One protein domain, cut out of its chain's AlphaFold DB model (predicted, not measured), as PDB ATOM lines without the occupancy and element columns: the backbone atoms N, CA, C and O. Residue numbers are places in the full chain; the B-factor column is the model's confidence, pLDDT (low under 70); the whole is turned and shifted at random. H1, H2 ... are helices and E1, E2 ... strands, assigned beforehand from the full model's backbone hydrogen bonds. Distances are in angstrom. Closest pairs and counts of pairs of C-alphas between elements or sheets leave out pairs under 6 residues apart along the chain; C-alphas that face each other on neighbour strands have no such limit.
ATOM      1  N   PHE A  56     -13.652 -28.123 -94.036       87.19
ATOM      2  CA  PHE A  56     -13.593 -27.269 -92.858       87.19
ATOM      3  C   PHE A  56     -12.331 -27.537 -92.059       87.19
ATOM      4  O   PHE A  56     -11.781 -28.635 -92.125       87.19
ATOM      5  N   ILE A  57     -11.903 -26.514 -91.322       90.94
ATOM      6  CA  ILE A  57     -10.996 -26.679 -90.205       90.94
ATOM      7  C   ILE A  57     -11.683 -26.321 -88.888       90.94
ATOM      8  O   ILE A  57     -12.359 -25.294 -88.812       90.94
ATOM      9  N   ASP A  58     -11.483 -27.132 -87.861       93.44
ATOM     10  CA  ASP A  58     -11.952 -26.916 -86.503       93.44
ATOM     11  C   ASP A  58     -10.797 -26.436 -85.622       93.44
ATOM     12  O   ASP A  58      -9.762 -27.089 -85.478       93.44
ATOM     13  N   VAL A  59     -10.981 -25.280 -84.989       95.69
ATOM     14  CA  VAL A  59     -10.028 -24.720 -84.023       95.69
ATOM     15  C   VAL A  59     -10.718 -24.406 -82.706       95.69
ATOM     16  O   VAL A  59     -11.909 -24.101 -82.665       95.69
ATOM     17  N   MET A  60      -9.978 -24.457 -81.601       97.19
ATOM     18  CA  MET A  60     -10.514 -24.162 -80.276       97.19
ATOM     19  C   MET A  60     -10.171 -22.728 -79.874       97.19
ATOM     20  O   MET A  60      -9.032 -22.448 -79.522       97.19
ATOM     21  N   LEU A  61     -11.155 -21.832 -79.843       96.44
ATOM     22  CA  LEU A  61     -11.009 -20.459 -79.364       96.44
ATOM     23  C   LEU A  61     -11.584 -20.315 -77.949       96.44
ATOM     24  O   LEU A  61     -12.791 -20.440 -77.754       96.44
ATOM     25  N   ASN A  62     -10.739 -20.026 -76.955       94.50
ATOM     26  CA  ASN A  62     -11.144 -19.846 -75.549       94.50
ATOM     27  C   ASN A  62     -12.036 -20.986 -74.998       94.50
ATOM     28  O   ASN A  62     -12.894 -20.762 -74.147       94.50
ATOM     29  N   GLY A  63     -11.825 -22.217 -75.480       92.12
ATOM     30  CA  GLY A  63     -12.591 -23.408 -75.088       92.12
ATOM     31  C   GLY A  63     -13.803 -23.729 -75.970       92.12
ATOM     32  O   GLY A  63     -14.377 -24.803 -75.818       92.12
ATOM     33  N   SER A  64     -14.160 -22.857 -76.915       94.12
ATOM     34  CA  SER A  64     -15.230 -23.087 -77.892       94.12
ATOM     35  C   SER A  64     -14.662 -23.546 -79.230       94.12
ATOM     36  O   SER A  64     -13.664 -22.999 -79.693       94.12
ATOM     37  N   ILE A  65     -15.303 -24.521 -79.873       95.62
ATOM     38  CA  ILE A  65     -14.921 -24.971 -81.217       95.62
ATOM     39  C   ILE A  65     -15.475 -23.986 -82.247       95.62
ATOM     40  O   ILE A  65     -16.662 -23.660 -82.220       95.62
ATOM     41  N   ILE A  66     -14.607 -23.522 -83.141       95.62
ATOM     42  CA  ILE A  66     -14.933 -22.661 -84.272       95.62
ATOM     43  C   ILE A  66     -14.543 -23.401 -85.550       95.62
ATOM     44  O   ILE A  66     -13.364 -23.682 -85.762       95.62
ATOM     45  N   SER A  67     -15.532 -23.676 -86.398       93.50
ATOM     46  CA  SER A  67     -15.332 -24.296 -87.709       93.50
ATOM     47  C   SER A  67     -15.217 -23.221 -88.791       93.50
ATOM     48  O   SER A  67     -16.109 -22.377 -88.933       93.50
ATOM     49  N   LEU A  68     -14.139 -23.251 -89.571       92.75
ATOM     50  CA  LEU A  68     -13.891 -22.351 -90.701       92.75
ATOM     51  C   LEU A  68     -13.853 -23.137 -92.004       92.75
ATOM     52  O   LEU A  68     -13.277 -24.214 -92.061       92.75
ATOM     53  N   PHE A  69     -14.423 -22.591 -93.078       89.19
ATOM     54  CA  PHE A  69     -14.348 -23.227 -94.394       89.19
ATOM     55  C   PHE A  69     -12.913 -23.183 -94.930       89.19
ATOM     56  O   PHE A  69     -12.320 -22.111 -95.042       89.19
ATOM     57  N   ASN A  70     -12.343 -24.329 -95.282       85.12
ATOM     58  CA  ASN A  70     -10.935 -24.489 -95.646       85.12
ATOM     59  C   ASN A  70     -10.658 -24.085 -97.109       85.12
ATOM     60  O   ASN A  70     -10.229 -24.879 -97.945       85.12
ATOM     61  N   SER A  71     -10.946 -22.827 -97.447       82.00
ATOM     62  CA  SER A  71     -10.715 -22.263 -98.784       82.00
ATOM     63  C   SER A  71      -9.320 -21.671 -98.974       82.00
ATOM     64  O   SER A  71      -8.862 -21.516-100.106       82.00
ATOM     65  N   HIS A  72      -8.659 -21.296 -97.882       85.25
ATOM     66  CA  HIS A  72      -7.364 -20.627 -97.868       85.25
ATOM     67  C   HIS A  72      -6.692 -20.816 -96.504       85.25
ATOM     68  O   HIS A  72      -7.248 -21.440 -95.602       85.25
ATOM     69  N   LYS A  73      -5.473 -20.286 -96.356       89.38
ATOM     70  CA  LYS A  73      -4.825 -20.212 -95.046       89.38
ATOM     71  C   LYS A  73      -5.542 -19.172 -94.195       89.38
ATOM     72  O   LYS A  73      -5.573 -18.007 -94.580       89.38
ATOM     73  N   HIS A  74      -6.057 -19.619 -93.060       94.44
ATOM     74  CA  HIS A  74      -6.702 -18.768 -92.071       94.44
ATOM     75  C   HIS A  74      -5.679 -18.200 -91.094       94.44
ATOM     76  O   HIS A  74      -4.654 -18.828 -90.800       94.44
ATOM     77  N   ILE A  75      -5.987 -17.030 -90.557       96.19
ATOM     78  CA  ILE A  75      -5.262 -16.393 -89.456       96.19
ATOM     79  C   ILE A  75      -6.161 -16.268 -88.223       96.19
ATOM     80  O   ILE A  75      -7.379 -16.439 -88.296       96.19
ATOM     81  N   VAL A  76      -5.581 -15.934 -87.068       95.25
ATOM     82  CA  VAL A  76      -6.337 -15.731 -85.814       95.25
ATOM     83  C   VAL A  76      -7.483 -14.722 -85.986       95.25
ATOM     84  O   VAL A  76      -8.559 -14.911 -85.415       95.25
ATOM     85  N   MET A  77      -7.287 -13.673 -86.794       94.31
ATOM     86  CA  MET A  77      -8.334 -12.694 -87.112       94.31
ATOM     87  C   MET A  77      -9.589 -13.341 -87.716       94.31
ATOM     88  O   MET A  77     -10.698 -12.986 -87.316       94.31
ATOM     89  N   ASP A  78      -9.439 -14.303 -88.628       94.50
ATOM     90  CA  ASP A  78     -10.570 -14.962 -89.294       94.50
ATOM     91  C   ASP A  78     -11.400 -15.756 -88.285       94.50
ATOM     92  O   ASP A  78     -12.629 -15.687 -88.285       94.50
ATOM     93  N   VAL A  79     -10.726 -16.426 -87.344       95.00
ATOM     94  CA  VAL A  79     -11.369 -17.161 -86.247       95.00
ATOM     95  C   VAL A  79     -12.151 -16.216 -85.337       95.00
ATOM     96  O   VAL A  79     -13.281 -16.516 -84.954       95.00
ATOM     97  N   MET A  80     -11.585 -15.050 -85.009       93.69
ATOM     98  CA  MET A  80     -12.282 -14.038 -84.210       93.69
ATOM     99  C   MET A  80     -13.532 -13.514 -84.920       93.69
ATOM    100  O   MET A  80     -14.584 -13.396 -84.292       93.69
ATOM    101  N   LEU A  81     -13.431 -13.224 -86.221       93.38
ATOM    102  CA  LEU A  81     -14.560 -12.763 -87.028       93.38
ATOM    103  C   LEU A  81     -15.653 -13.833 -87.124       93.38
ATOM    104  O   LEU A  81     -16.825 -13.515 -86.918       93.38
ATOM    105  N   GLN A  82     -15.272 -15.093 -87.347       93.38
ATOM    106  CA  GLN A  82     -16.186 -16.236 -87.390       93.38
ATOM    107  C   GLN A  82     -16.894 -16.457 -86.043       93.38
ATOM    108  O   GLN A  82     -18.076 -16.788 -86.009       93.38
ATOM    109  N   ALA A  83     -16.201 -16.208 -84.927       92.06
ATOM    110  CA  ALA A  83     -16.766 -16.245 -83.579       92.06
ATOM    111  C   ALA A  83     -17.618 -15.005 -83.222       92.06
ATOM    112  O   ALA A  83     -18.133 -14.913 -82.105       92.06
ATOM    113  N   GLY A  84     -17.753 -14.025 -84.126       91.75
ATOM    114  CA  GLY A  84     -18.486 -12.779 -83.882       91.75
ATOM    115  C   GLY A  84     -17.778 -11.807 -82.930       91.75
ATOM    116  O   GLY A  84     -18.403 -10.893 -82.390       91.75
ATOM    117  N   ILE A  85     -16.475 -11.984 -82.703       91.06
ATOM    118  CA  ILE A  85     -15.678 -11.159 -81.795       91.06
ATOM    119  C   ILE A  85     -15.110  -9.968 -82.564       91.06
ATOM    120  O   ILE A  85     -14.373 -10.108 -83.537       91.06
ATOM    121  N   ASN A  86     -15.416  -8.759 -82.093       88.62
ATOM    122  CA  ASN A  86     -14.928  -7.534 -82.718       88.62
ATOM    123  C   ASN A  86     -13.432  -7.321 -82.422       88.62
ATOM    124  O   ASN A  86     -13.103  -7.129 -81.256       88.62
ATOM    125  N   PRO A  87     -12.535  -7.208 -83.419       85.75
ATOM    126  CA  PRO A  87     -11.092  -7.034 -83.189       85.75
ATOM    127  C   PRO A  87     -10.718  -5.815 -82.332       85.75
ATOM    128  O   PRO A  87      -9.667  -5.790 -81.695       85.75
ATOM    129  N   LYS A  88     -11.600  -4.806 -82.245       84.81
ATOM    130  CA  LYS A  88     -11.414  -3.634 -81.373       84.81
ATOM    131  C   LYS A  88     -11.270  -3.995 -79.894       84.81
ATOM    132  O   LYS A  88     -10.707  -3.194 -79.158       84.81
ATOM    133  N   VAL A  89     -11.737  -5.166 -79.455       84.44
ATOM    134  CA  VAL A  89     -11.561  -5.639 -78.068       84.44
ATOM    135  C   VAL A  89     -10.101  -5.937 -77.716       84.44
ATOM    136  O   VAL A  89      -9.762  -6.069 -76.544       84.44
ATOM    137  N   LEU A  90      -9.220  -6.028 -78.715       85.06
ATOM    138  CA  LEU A  90      -7.781  -6.178 -78.510       85.06
ATOM    139  C   LEU A  90      -7.072  -4.835 -78.294       85.06
ATOM    140  O   LEU A  90      -5.916  -4.802 -77.879       85.06
ATOM    141  N   LEU A  91      -7.761  -3.723 -78.570       82.25
ATOM    142  CA  LEU A  91      -7.223  -2.372 -78.470       82.25
ATOM    143  C   LEU A  91      -7.676  -1.726 -77.160       82.25
ATOM    144  O   LEU A  91      -8.789  -1.210 -77.047       82.25
ATOM    145  N   GLY A  92      -6.785  -1.718 -76.175       79.19
ATOM    146  CA  GLY A  92      -6.987  -0.979 -74.936       79.19
ATOM    147  C   GLY A  92      -6.832   0.529 -75.152       79.19
ATOM    148  O   GLY A  92      -5.929   0.980 -75.857       79.19
ATOM    149  N   ARG A  93      -7.702   1.333 -74.536       81.44
ATOM    150  CA  ARG A  93      -7.599   2.803 -74.539       81.44
ATOM    151  C   ARG A  93      -7.144   3.312 -73.182       81.44
ATOM    152  O   ARG A  93      -7.733   2.939 -72.175       81.44
ATOM    153  N   ASN A  94      -6.130   4.175 -73.153       85.00
ATOM    154  CA  ASN A  94      -5.691   4.818 -71.912       85.00
ATOM    155  C   ASN A  94      -6.774   5.753 -71.365       85.00
ATOM    156  O   ASN A  94      -7.459   6.434 -72.134       85.00
ATOM    157  N   GLY A  95      -6.875   5.818 -70.039       84.62
ATOM    158  CA  GLY A  95      -7.753   6.755 -69.357       84.62
ATOM    159  C   GLY A  95      -7.330   8.203 -69.599       84.62
ATOM    160  O   GLY A  95      -6.141   8.540 -69.629       84.62
ATOM    161  N   ARG A  96      -8.304   9.095 -69.768       86.31
ATOM    162  CA  ARG A  96      -8.051  10.523 -69.970       86.31
ATOM    163  C   ARG A  96      -7.497  11.145 -68.695       86.31
ATOM    164  O   ARG A  96      -8.037  10.968 -67.606       86.31
ATOM    165  N   SER A  97      -6.440  11.933 -68.858       88.75
ATOM    166  CA  SER A  97      -5.890  12.756 -67.782       88.75
ATOM    167  C   SER A  97      -6.582  14.117 -67.748       88.75
ATOM    168  O   SER A  97      -6.836  14.715 -68.796       88.75
ATOM    169  N   ILE A  98      -6.858  14.628 -66.550       87.88
ATOM    170  CA  ILE A  98      -7.524  15.918 -66.345       87.88
ATOM    171  C   ILE A  98      -6.504  16.934 -65.838       87.88
ATOM    172  O   ILE A  98      -5.809  16.702 -64.850       87.88
ATOM    173  N   ARG A  99      -6.428  18.091 -66.501       86.94
ATOM    174  CA  ARG A  99      -5.706  19.267 -66.000       86.94
ATOM    175  C   ARG A  99      -6.690  20.205 -65.322       86.94
ATOM    176  O   ARG A  99      -7.715  20.533 -65.909       86.94
ATOM    177  N   PHE A 100      -6.358  20.662 -64.124       86.38
ATOM    178  CA  PHE A 100      -7.177  21.612 -63.378       86.38
ATOM    179  C   PHE A 100      -6.293  22.572 -62.583       86.38
ATOM    180  O   PHE A 100      -5.114  22.306 -62.347       86.38
ATOM    181  N   THR A 101      -6.858  23.700 -62.174       80.44
ATOM    182  CA  THR A 101      -6.168  24.688 -61.343       80.44
ATOM    183  C   THR A 101      -6.790  24.666 -59.958       80.44
ATOM    184  O   THR A 101      -8.002  24.796 -59.828       80.44
ATOM    185  N   LEU A 102      -5.963  24.510 -58.927       79.12
ATOM    186  CA  LEU A 102      -6.372  24.614 -57.529       79.12
ATOM    187  C   LEU A 102      -5.474  25.653 -56.859       79.12
ATOM    188  O   LEU A 102      -4.253  25.508 -56.893       79.12
ATOM    189  N   ASN A 103      -6.063  26.707 -56.291       76.00
ATOM    190  CA  ASN A 103      -5.342  27.801 -55.625       76.00
ATOM    191  C   ASN A 103      -4.227  28.418 -56.492       76.00
ATOM    192  O   ASN A 103      -3.081  28.507 -56.067       76.00
ATOM    193  N   ASN A 104      -4.543  28.791 -57.739       82.38
ATOM    194  CA  ASN A 104      -3.583  29.300 -58.735       82.38
ATOM    195  C   ASN A 104      -2.448  28.339 -59.147       82.38
ATOM    196  O   ASN A 104      -1.619  28.698 -59.980       82.38
ATOM    197  N   ILE A 105      -2.432  27.099 -58.650       81.62
ATOM    198  CA  ILE A 105      -1.445  26.088 -59.030       81.62
ATOM    199  C   ILE A 105      -2.084  25.123 -60.029       81.62
ATOM    200  O   ILE A 105      -3.067  24.441 -59.728       81.62
ATOM    201  N   LYS A 106      -1.501  25.037 -61.229       85.75
ATOM    202  CA  LYS A 106      -1.887  24.042 -62.237       85.75
ATOM    203  C   LYS A 106      -1.500  22.647 -61.742       85.75
ATOM    204  O   LYS A 106      -0.347  22.391 -61.401       85.75
ATOM    205  N   ARG A 107      -2.468  21.738 -61.709       82.62
ATOM    206  CA  ARG A 107      -2.312  20.332 -61.331       82.62
ATOM    207  C   ARG A 107      -2.822  19.439 -62.459       82.62
ATOM    208  O   ARG A 107      -3.625  19.845 -63.299       82.62
ATOM    209  N   MET A 108      -2.323  18.210 -62.479       84.69
ATOM    210  CA  MET A 108      -2.737  17.174 -63.417       84.69
ATOM    211  C   MET A 108      -3.089  15.918 -62.626       84.69
ATOM    212  O   MET A 108      -2.325  15.506 -61.754       84.69
ATOM    213  N   ALA A 109      -4.250  15.343 -62.918       83.94
ATOM    214  CA  ALA A 109      -4.651  14.021 -62.472       83.94
ATOM    215  C   ALA A 109      -4.518  13.061 -63.655       83.94
ATOM    216  O   ALA A 109      -5.063  13.326 -64.729       83.94
ATOM    217  N   PHE A 110      -3.770  11.979 -63.466       85.38
ATOM    218  CA  PHE A 110      -3.528  10.984 -64.505       85.38
ATOM    219  C   PHE A 110      -4.654   9.949 -64.533       85.38
ATOM    220  O   PHE A 110      -5.114   9.514 -63.479       85.38
ATOM    221  N   GLY A 111      -5.098   9.575 -65.734       84.94
ATOM    222  CA  GLY A 111      -5.905   8.367 -65.929       84.94
ATOM    223  C   GLY A 111      -5.028   7.114 -65.850       84.94
ATOM    224  O   GLY A 111      -3.799   7.215 -65.899       84.94
ATOM    225  N   THR A 112      -5.632   5.933 -65.728       87.12
ATOM    226  CA  THR A 112      -4.867   4.675 -65.677       87.12
ATOM    227  C   THR A 112      -4.490   4.181 -67.079       87.12
ATOM    228  O   THR A 112      -5.105   4.547 -68.087       87.12
ATOM    229  N   LEU A 113      -3.429   3.373 -67.160       83.38
ATOM    230  CA  LEU A 113      -2.980   2.755 -68.409       83.38
ATOM    231  C   LEU A 113      -3.890   1.586 -68.793       83.38
ATOM    232  O   LEU A 113      -4.360   0.846 -67.929       83.38
ATOM    233  N   ALA A 114      -4.099   1.402 -70.094       84.56
ATOM    234  CA  ALA A 114      -4.767   0.214 -70.599       84.56
ATOM    235  C   ALA A 114      -3.891  -1.038 -70.445       84.56
ATOM    236  O   ALA A 114      -2.663  -0.969 -70.497       84.56
ATOM    237  N   THR A 115      -4.530  -2.196 -70.290       84.38
ATOM    238  CA  THR A 115      -3.854  -3.498 -70.352       84.38
ATOM    239  C   THR A 115      -3.914  -4.024 -71.781       84.38
ATOM    240  O   THR A 115      -4.995  -4.066 -72.368       84.38
ATOM    241  N   ASN A 116      -2.765  -4.421 -72.329       81.62
ATOM    242  CA  ASN A 116      -2.675  -4.995 -73.673       81.62
ATOM    243  C   ASN A 116      -3.373  -6.355 -73.737       81.62
ATOM    244  O   ASN A 116      -3.353  -7.107 -72.765       81.62
ATOM    245  N   ALA A 117      -3.937  -6.680 -74.899       89.00
ATOM    246  CA  ALA A 117      -4.401  -8.031 -75.166       89.00
ATOM    247  C   ALA A 117      -3.221  -9.004 -75.304       89.00
ATOM    248  O   ALA A 117      -2.137  -8.626 -75.763       89.00
ATOM    249  N   LEU A 118      -3.444 -10.261 -74.931       92.56
ATOM    250  CA  LEU A 118      -2.485 -11.346 -75.097       92.56
ATOM    251  C   LEU A 118      -3.135 -12.456 -75.915       92.56
ATOM    252  O   LEU A 118      -4.220 -12.923 -75.583       92.56
ATOM    253  N   ILE A 119      -2.451 -12.877 -76.972       94.94
ATOM    254  CA  ILE A 119      -2.882 -13.972 -77.836       94.94
ATOM    255  C   ILE A 119      -1.850 -15.085 -77.718       94.94
ATOM    256  O   ILE A 119      -0.639 -14.831 -77.744       94.94
ATOM    257  N   LYS A 120      -2.329 -16.318 -77.574       96.81
ATOM    258  CA  LYS A 120      -1.505 -17.520 -77.624       96.81
ATOM    259  C   LYS A 120      -2.113 -18.540 -78.571       96.81
ATOM    260  O   LYS A 120      -3.315 -18.780 -78.520       96.81
ATOM    261  N   ILE A 121      -1.267 -19.174 -79.371       97.38
ATOM    262  CA  ILE A 121      -1.610 -20.363 -80.152       97.38
ATOM    263  C   ILE A 121      -0.845 -21.524 -79.524       97.38
ATOM    264  O   ILE A 121       0.377 -21.467 -79.391       97.38
ATOM    265  N   ASN A 122      -1.558 -22.550 -79.068       96.12
ATOM    266  CA  ASN A 122      -0.993 -23.728 -78.405       96.12
ATOM    267  C   ASN A 122      -0.057 -23.368 -77.230       96.12
ATOM    268  O   ASN A 122       0.978 -23.992 -77.015       96.12
ATOM    269  N   GLY A 123      -0.402 -22.312 -76.483       94.69
ATOM    270  CA  GLY A 123       0.383 -21.807 -75.351       94.69
ATOM    271  C   GLY A 123       1.566 -20.900 -75.719       94.69
ATOM    272  O   GLY A 123       2.150 -20.283 -74.826       94.69
ATOM    273  N   VAL A 124       1.895 -20.747 -77.004       96.12
ATOM    274  CA  VAL A 124       2.974 -19.874 -77.487       96.12
ATOM    275  C   VAL A 124       2.417 -18.502 -77.845       96.12
ATOM    276  O   VAL A 124       1.372 -18.402 -78.481       96.12
ATOM    277  N   LYS A 125       3.111 -17.432 -77.438       95.19
ATOM    278  CA  LYS A 125       2.709 -16.051 -77.738       95.19
ATOM    279  C   LYS A 125       2.619 -15.830 -79.252       95.19
ATOM    280  O   LYS A 125       3.579 -16.116 -79.961       95.19
ATOM    281  N   ALA A 126       1.496 -15.276 -79.691       95.12
ATOM    282  CA  ALA A 126       1.153 -15.061 -81.090       95.12
ATOM    283  C   ALA A 126       0.500 -13.679 -81.303       95.12
ATOM    284  O   ALA A 126       0.296 -12.910 -80.357       95.12
ATOM    285  N   SER A 127       0.186 -13.373 -82.556       93.25
ATOM    286  CA  SER A 127      -0.484 -12.174 -83.058       93.25
ATOM    287  C   SER A 127      -1.809 -12.528 -83.747       93.25
ATOM    288  O   SER A 127      -2.082 -13.685 -84.053       93.25
ATOM    289  N   VAL A 128      -2.630 -11.515 -84.042       92.38
ATOM    290  CA  VAL A 128      -3.865 -11.669 -84.836       92.38
ATOM    291  C   VAL A 128      -3.612 -12.067 -86.295       92.38
ATOM    292  O   VAL A 128      -4.510 -12.590 -86.948       92.38
ATOM    293  N   GLU A 129      -2.407 -11.802 -86.798       94.38
ATOM    294  CA  GLU A 129      -1.983 -12.079 -88.178       94.38
ATOM    295  C   GLU A 129      -1.318 -13.455 -88.332       94.38
ATOM    296  O   GLU A 129      -0.988 -13.861 -89.445       94.38
ATOM    297  N   ASP A 130      -1.108 -14.177 -87.227       96.25
ATOM    298  CA  ASP A 130      -0.478 -15.490 -87.284       96.25
ATOM    299  C   ASP A 130      -1.434 -16.531 -87.871       96.25
ATOM    300  O   ASP A 130      -2.639 -16.530 -87.607       96.25
ATOM    301  N   ASN A 131      -0.866 -17.428 -88.680       95.81
ATOM    302  CA  ASN A 131      -1.606 -18.496 -89.345       95.81
ATOM    303  C   ASN A 131      -2.062 -19.554 -88.340       95.81
ATOM    304  O   ASN A 131      -1.313 -19.912 -87.430       95.81
ATOM    305  N   ILE A 132      -3.241 -20.113 -88.589       94.88
ATOM    306  CA  ILE A 132      -3.839 -21.191 -87.800       94.88
ATOM    307  C   ILE A 132      -4.060 -22.438 -88.658       94.88
ATOM    308  O   ILE A 132      -4.141 -22.370 -89.890       94.88
ATOM    309  N   LYS A 133      -4.120 -23.595 -88.005       92.81
ATOM    310  CA  LYS A 133      -4.342 -24.903 -88.624       92.81
ATOM    311  C   LYS A 133      -5.395 -25.694 -87.860       92.81
ATOM    312  O   LYS A 133      -5.710 -25.380 -86.716       92.81
ATOM    313  N   GLU A 134      -5.885 -26.745 -88.507       92.12
ATOM    314  CA  GLU A 134      -6.750 -27.752 -87.894       92.12
ATOM    315  C   GLU A 134      -6.252 -28.172 -86.507       92.12
ATOM    316  O   GLU A 134      -5.081 -28.527 -86.344       92.12
ATOM    317  N   GLY A 135      -7.149 -28.146 -85.524       92.50
ATOM    318  CA  GLY A 135      -6.885 -28.559 -84.150       92.50
ATOM    319  C   GLY A 135      -6.134 -27.544 -83.284       92.50
ATOM    320  O   GLY A 135      -5.895 -27.832 -82.110       92.50
ATOM    321  N   ASP A 136      -5.767 -26.367 -83.806       96.44
ATOM    322  CA  ASP A 136      -5.077 -25.353 -83.007       96.44
ATOM    323  C   ASP A 136      -5.945 -24.846 -81.848       96.44
ATOM    324  O   ASP A 136      -7.152 -24.617 -81.972       96.44
ATOM    325  N   LYS A 137      -5.291 -24.604 -80.709       97.38
ATOM    326  CA  LYS A 137      -5.897 -24.001 -79.523       97.38
ATOM    327  C   LYS A 137      -5.474 -22.544 -79.396       97.38
ATOM    328  O   LYS A 137      -4.316 -22.241 -79.116       97.38
ATOM    329  N   ILE A 138      -6.428 -21.642 -79.553       96.88
ATOM    330  CA  ILE A 138      -6.247 -20.197 -79.500       96.88
ATOM    331  C   ILE A 138      -6.801 -19.682 -78.171       96.88
ATOM    332  O   ILE A 138      -7.978 -19.850 -77.847       96.88
ATOM    333  N   GLU A 139      -5.942 -19.025 -77.401       95.94
ATOM    334  CA  GLU A 139      -6.293 -18.370 -76.145       95.94
ATOM    335  C   GLU A 139      -6.101 -16.862 -76.301       95.94
ATOM    336  O   GLU A 139      -5.009 -16.392 -76.626       95.94
ATOM    337  N   ILE A 140      -7.175 -16.102 -76.084       93.62
ATOM    338  CA  ILE A 140      -7.190 -14.646 -76.201       93.62
ATOM    339  C   ILE A 140      -7.634 -14.038 -74.875       93.62
ATOM    340  O   ILE A 140      -8.790 -14.170 -74.465       93.62
ATOM    341  N   GLU A 141      -6.720 -13.303 -74.249       91.75
ATOM    342  CA  GLU A 141      -7.016 -12.378 -73.161       91.75
ATOM    343  C   GLU A 141      -7.239 -10.984 -73.757       91.75
ATOM    344  O   GLU A 141      -6.333 -10.389 -74.345       91.75
ATOM    345  N   PHE A 142      -8.460 -10.464 -73.634       88.38
ATOM    346  CA  PHE A 142      -8.832  -9.173 -74.213       88.38
ATOM    347  C   PHE A 142      -8.204  -7.988 -73.481       88.38
ATOM    348  O   PHE A 142      -7.926  -8.039 -72.280       88.38
ATOM    349  N   ALA A 143      -8.040  -6.883 -74.207       89.00
ATOM    350  CA  ALA A 143      -7.513  -5.661 -73.630       89.00
ATOM    351  C   ALA A 143      -8.506  -5.052 -72.631       89.00
ATOM    352  O   ALA A 143      -9.724  -5.084 -72.821       89.00
ATOM    353  N   LYS A 144      -7.972  -4.437 -71.573       86.44
ATOM    354  CA  LYS A 144      -8.761  -3.677 -70.595       86.44
ATOM    355  C   LYS A 144      -8.479  -2.195 -70.764       86.44
ATOM    356  O   LYS A 144      -7.321  -1.784 -70.785       86.44
ATOM    357  N   ASN A 145      -9.536  -1.397 -70.879       86.00
ATOM    358  CA  ASN A 145      -9.402   0.054 -70.953       86.00
ATOM    359  C   ASN A 145      -8.892   0.614 -69.623       86.00
ATOM    360  O   ASN A 145      -9.258   0.126 -68.555       86.00
ATOM    361  N   GLY A 146      -8.075   1.656 -69.716       84.38
ATOM    362  CA  GLY A 146      -7.749   2.502 -68.584       84.38
ATOM    363  C   GLY A 146      -8.960   3.327 -68.147       84.38
ATOM    364  O   GLY A 146      -9.858   3.630 -68.935       84.38
ATOM    365  N   GLU A 147      -8.975   3.698 -66.877       86.75
ATOM    366  CA  GLU A 147     -10.000   4.520 -66.257       86.75
ATOM    367  C   GLU A 147      -9.616   5.996 -66.334       86.75
ATOM    368  O   GLU A 147      -8.480   6.386 -66.044       86.75
ATOM    369  N   ASP A 148     -10.582   6.829 -66.717       87.81
ATOM    370  CA  ASP A 148     -10.426   8.280 -66.714       87.81
ATOM    371  C   ASP A 148     -10.134   8.793 -65.299       87.81
ATOM    372  O   ASP A 148     -10.695   8.311 -64.310       87.81
ATOM    373  N   ALA A 149      -9.286   9.817 -65.205       84.94
ATOM    374  CA  ALA A 149      -8.995  10.456 -63.933       84.94
ATOM    375  C   ALA A 149     -10.283  11.030 -63.318       84.94
ATOM    376  O   ALA A 149     -10.969  11.840 -63.939       84.94
ATOM    377  N   LYS A 150     -10.587  10.663 -62.069       84.06
ATOM    378  CA  LYS A 150     -11.703  11.221 -61.284       84.06
ATOM    379  C   LYS A 150     -11.170  11.902 -60.017       84.06
ATOM    380  O   LYS A 150     -11.373  11.379 -58.924       84.06
ATOM    381  N   PRO A 151     -10.440  13.029 -60.141       80.00
ATOM    382  CA  PRO A 151      -9.887  13.715 -58.979       80.00
ATOM    383  C   PRO A 151     -11.017  14.220 -58.074       80.00
ATOM    384  O   PRO A 151     -11.905  14.934 -58.540       80.00
ATOM    385  N   THR A 152     -10.982  13.889 -56.781       81.94
ATOM    386  CA  THR A 152     -11.922  14.447 -55.802       81.94
ATOM    387  C   THR A 152     -11.249  15.528 -54.962       81.94
ATOM    388  O   THR A 152     -10.046  15.488 -54.711       81.94
ATOM    389  N   LEU A 153     -12.022  16.508 -54.481       72.75
ATOM    390  CA  LEU A 153     -11.487  17.601 -53.655       72.75
ATOM    391  C   LEU A 153     -10.777  17.074 -52.388       72.75
ATOM    392  O   LEU A 153      -9.778  17.639 -51.945       72.75
ATOM    393  N   LYS A 154     -11.253  15.946 -51.842       73.94
ATOM    394  CA  LYS A 154     -10.690  15.285 -50.654       73.94
ATOM    395  C   LYS A 154      -9.246  14.814 -50.865       73.94
ATOM    396  O   LYS A 154      -8.447  14.920 -49.935       73.94
ATOM    397  N   ASP A 155      -8.896  14.376 -52.075       70.12
ATOM    398  CA  ASP A 155      -7.555  13.872 -52.415       70.12
ATOM    399  C   ASP A 155      -6.488  14.975 -52.351       70.12
ATOM    400  O   ASP A 155      -5.317  14.716 -52.069       70.12
ATOM    401  N   TYR A 156      -6.898  16.230 -52.557       68.81
ATOM    402  CA  TYR A 156      -6.001  17.386 -52.603       68.81
ATOM    403  C   TYR A 156      -6.009  18.222 -51.315       68.81
ATOM    404  O   TYR A 156      -5.030  18.916 -51.047       68.81
ATOM    405  N   ILE A 157      -7.047  18.115 -50.477       66.44
ATOM    406  CA  ILE A 157      -7.119  18.805 -49.174       66.44
ATOM    407  C   ILE A 157      -6.151  18.184 -48.152       66.44
ATOM    408  O   ILE A 157      -5.487  18.912 -47.412       66.44
ATOM    409  N   LYS A 158      -5.979  16.852 -48.146       55.69
ATOM    410  CA  LYS A 158      -5.072  16.159 -47.203       55.69
ATOM    411  C   LYS A 158      -3.609  16.604 -47.313       55.69
ATOM    412  O   LYS A 158      -2.878  16.540 -46.330       55.69
ATOM    413  N   LYS A 159      -3.181  17.079 -48.488       52.12
ATOM    414  CA  LYS A 159      -1.794  17.499 -48.734       52.12
ATOM    415  C   LYS A 159      -1.450  18.863 -48.119       52.12
ATOM    416  O   LYS A 159      -0.278  19.125 -47.888       52.12
ATOM    417  N   TYR A 160      -2.449  19.698 -47.822       50.78
ATOM    418  CA  TYR A 160      -2.234  21.034 -47.253       50.78
ATOM    419  C   TYR A 160      -2.115  21.044 -45.723       50.78
ATOM    420  O   TYR A 160      -1.387  21.871 -45.184       50.78
ATOM    421  N   ILE A 161      -2.756  20.109 -45.013       47.00
ATOM    422  CA  ILE A 161      -2.712  20.079 -43.537       47.00
ATOM    423  C   ILE A 161      -1.313  19.702 -43.012       47.00
ATOM    424  O   ILE A 161      -0.921  20.148 -41.942       47.00
ATOM    425  N   LEU A 162      -0.516  18.966 -43.795       47.94
ATOM    426  CA  LEU A 162       0.870  18.608 -43.452       47.94
ATOM    427  C   LEU A 162       1.910  19.695 -43.788       47.94
ATOM    428  O   LEU A 162       3.075  19.530 -43.444       47.94
ATOM    429  N   GLN A 163       1.524  20.786 -44.462       41.44
ATOM    430  CA  GLN A 163       2.427  21.908 -44.766       41.44
ATOM    431  C   GLN A 163       2.262  23.108 -43.823       41.44
ATOM    432  O   GLN A 163       3.078  24.019 -43.887       41.44
ATOM    433  N   LEU A 164       1.244  23.117 -42.954       41.19
ATOM    434  CA  LEU A 164       1.036  24.166 -41.943       41.19
ATOM    435  C   LEU A 164       1.547  23.787 -40.538       41.19
ATOM    436  O   LEU A 164       1.291  24.516 -39.585       41.19
ATOM    437  N   SER A 165       2.253  22.662 -40.394       41.12
ATOM    438  CA  SER A 165       2.792  22.177 -39.113       41.12
ATOM    439  C   SER A 165       4.328  22.139 -39.060       41.12
ATOM    440  O   SER A 165       4.885  21.262 -38.400       41.12
ATOM    441  N   LEU A 166       5.005  23.047 -39.770       35.81
ATOM    442  CA  LEU A 166       6.449  23.297 -39.678       35.81
ATOM    443  C   LEU A 166       6.705  24.797 -39.542       35.81
ATOM    444  O   LEU A 166       6.120  25.550 -40.352       35.81
TER     445      LEU A 166
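What this domain is: This is residues 56 to 166 of the 166 residues of the protein "Cell division protein FtsA" of Clostridium botulinum CFSAN002367 (UniProt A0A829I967). This is a long rod: a head at one end, made of a strongly twisted five-stranded sheet with H1 packed on it, and a thin arm in which the unnamed stretches 91 to 97, 110 to 117 and 142 to 152 run side by side. The arm ends in the hairpin E3 and E4 and in H3, and residues 157 to 166, of which 157 to 161 belong to H3, stick out free. The 111 printed residues hold, in chain order, E1 E2 H1 H2 E3 E4 E5 E6 E7 H3, with 54 residues in these named elements, under half. The sheet's order is E2 E1 E7 E5 E6, mixed, and the class is mixed, helices and strands. The whole is extended, with a radius of gyration of the C-alphas of 22.8 A and spans of 74 by 21 by 19 A.

How they stand to each other: Begin at the sheet, where E1, residues 56 to 61, and E2, residues 64 to 69, form an antiparallel hairpin; look for N 57 and O 68 at 2.8 A. E7, residues 137 to 141, is parallel to E1, with N 138 and O 60 at 2.7 A. E7 is antiparallel to E5, residues 118 to 121, with N 120 and O 139 at 2.8 A. E5 forms a hairpin with edge strand E6, residues 124 to 126, where N 126 and O 119 are 2.9 A apart. H1, residues 76 to 82, is on this sheet; the closest C-alphas of H1 and E2 are those of Val 79 and Ile 66, 6.8 A apart. H2, residues 87 to 90, only grazes the sheet with its residues 89 to 90. H1 and H2 only just touch, only at the corner, with 3 pairs of C-alphas within 8 A, the closest those of Met 80 and Pro 87, 7.2 A. Farther out, E3, residues 98 to 102, and E4, residues 105 to 109, form an antiparallel hairpin, with N 107 and O 100 at 2.8 A. H3, residues 153 to 161, is apart from both. In H1 every O i to N i+4 pair is within hydrogen-bond range, H2 is too short for one, and H3 has 1 of 5, beside 2 of 6 O i to N i+3 pairs.

Where its parts are: Find C-alpha 56 at (-13.593, -27.269, -92.858), where E1 begins its 15.3 A; E2 spans 16.5 A, E7 13.3 A, E4 13.0 A and E3 12.4 A. H3 runs 13.6 A to C-alpha 161 at (-2.712, 20.079, -43.537).

The domain as a whole: The C-alphas farthest apart are those of Ser 71 and Leu 166, 76.6 A. The printed part has no cut, and the link E7 to H3, 11 residues, is long. Residues 157 to 166 stand free; residues 156 to 166 have pLDDT under 70.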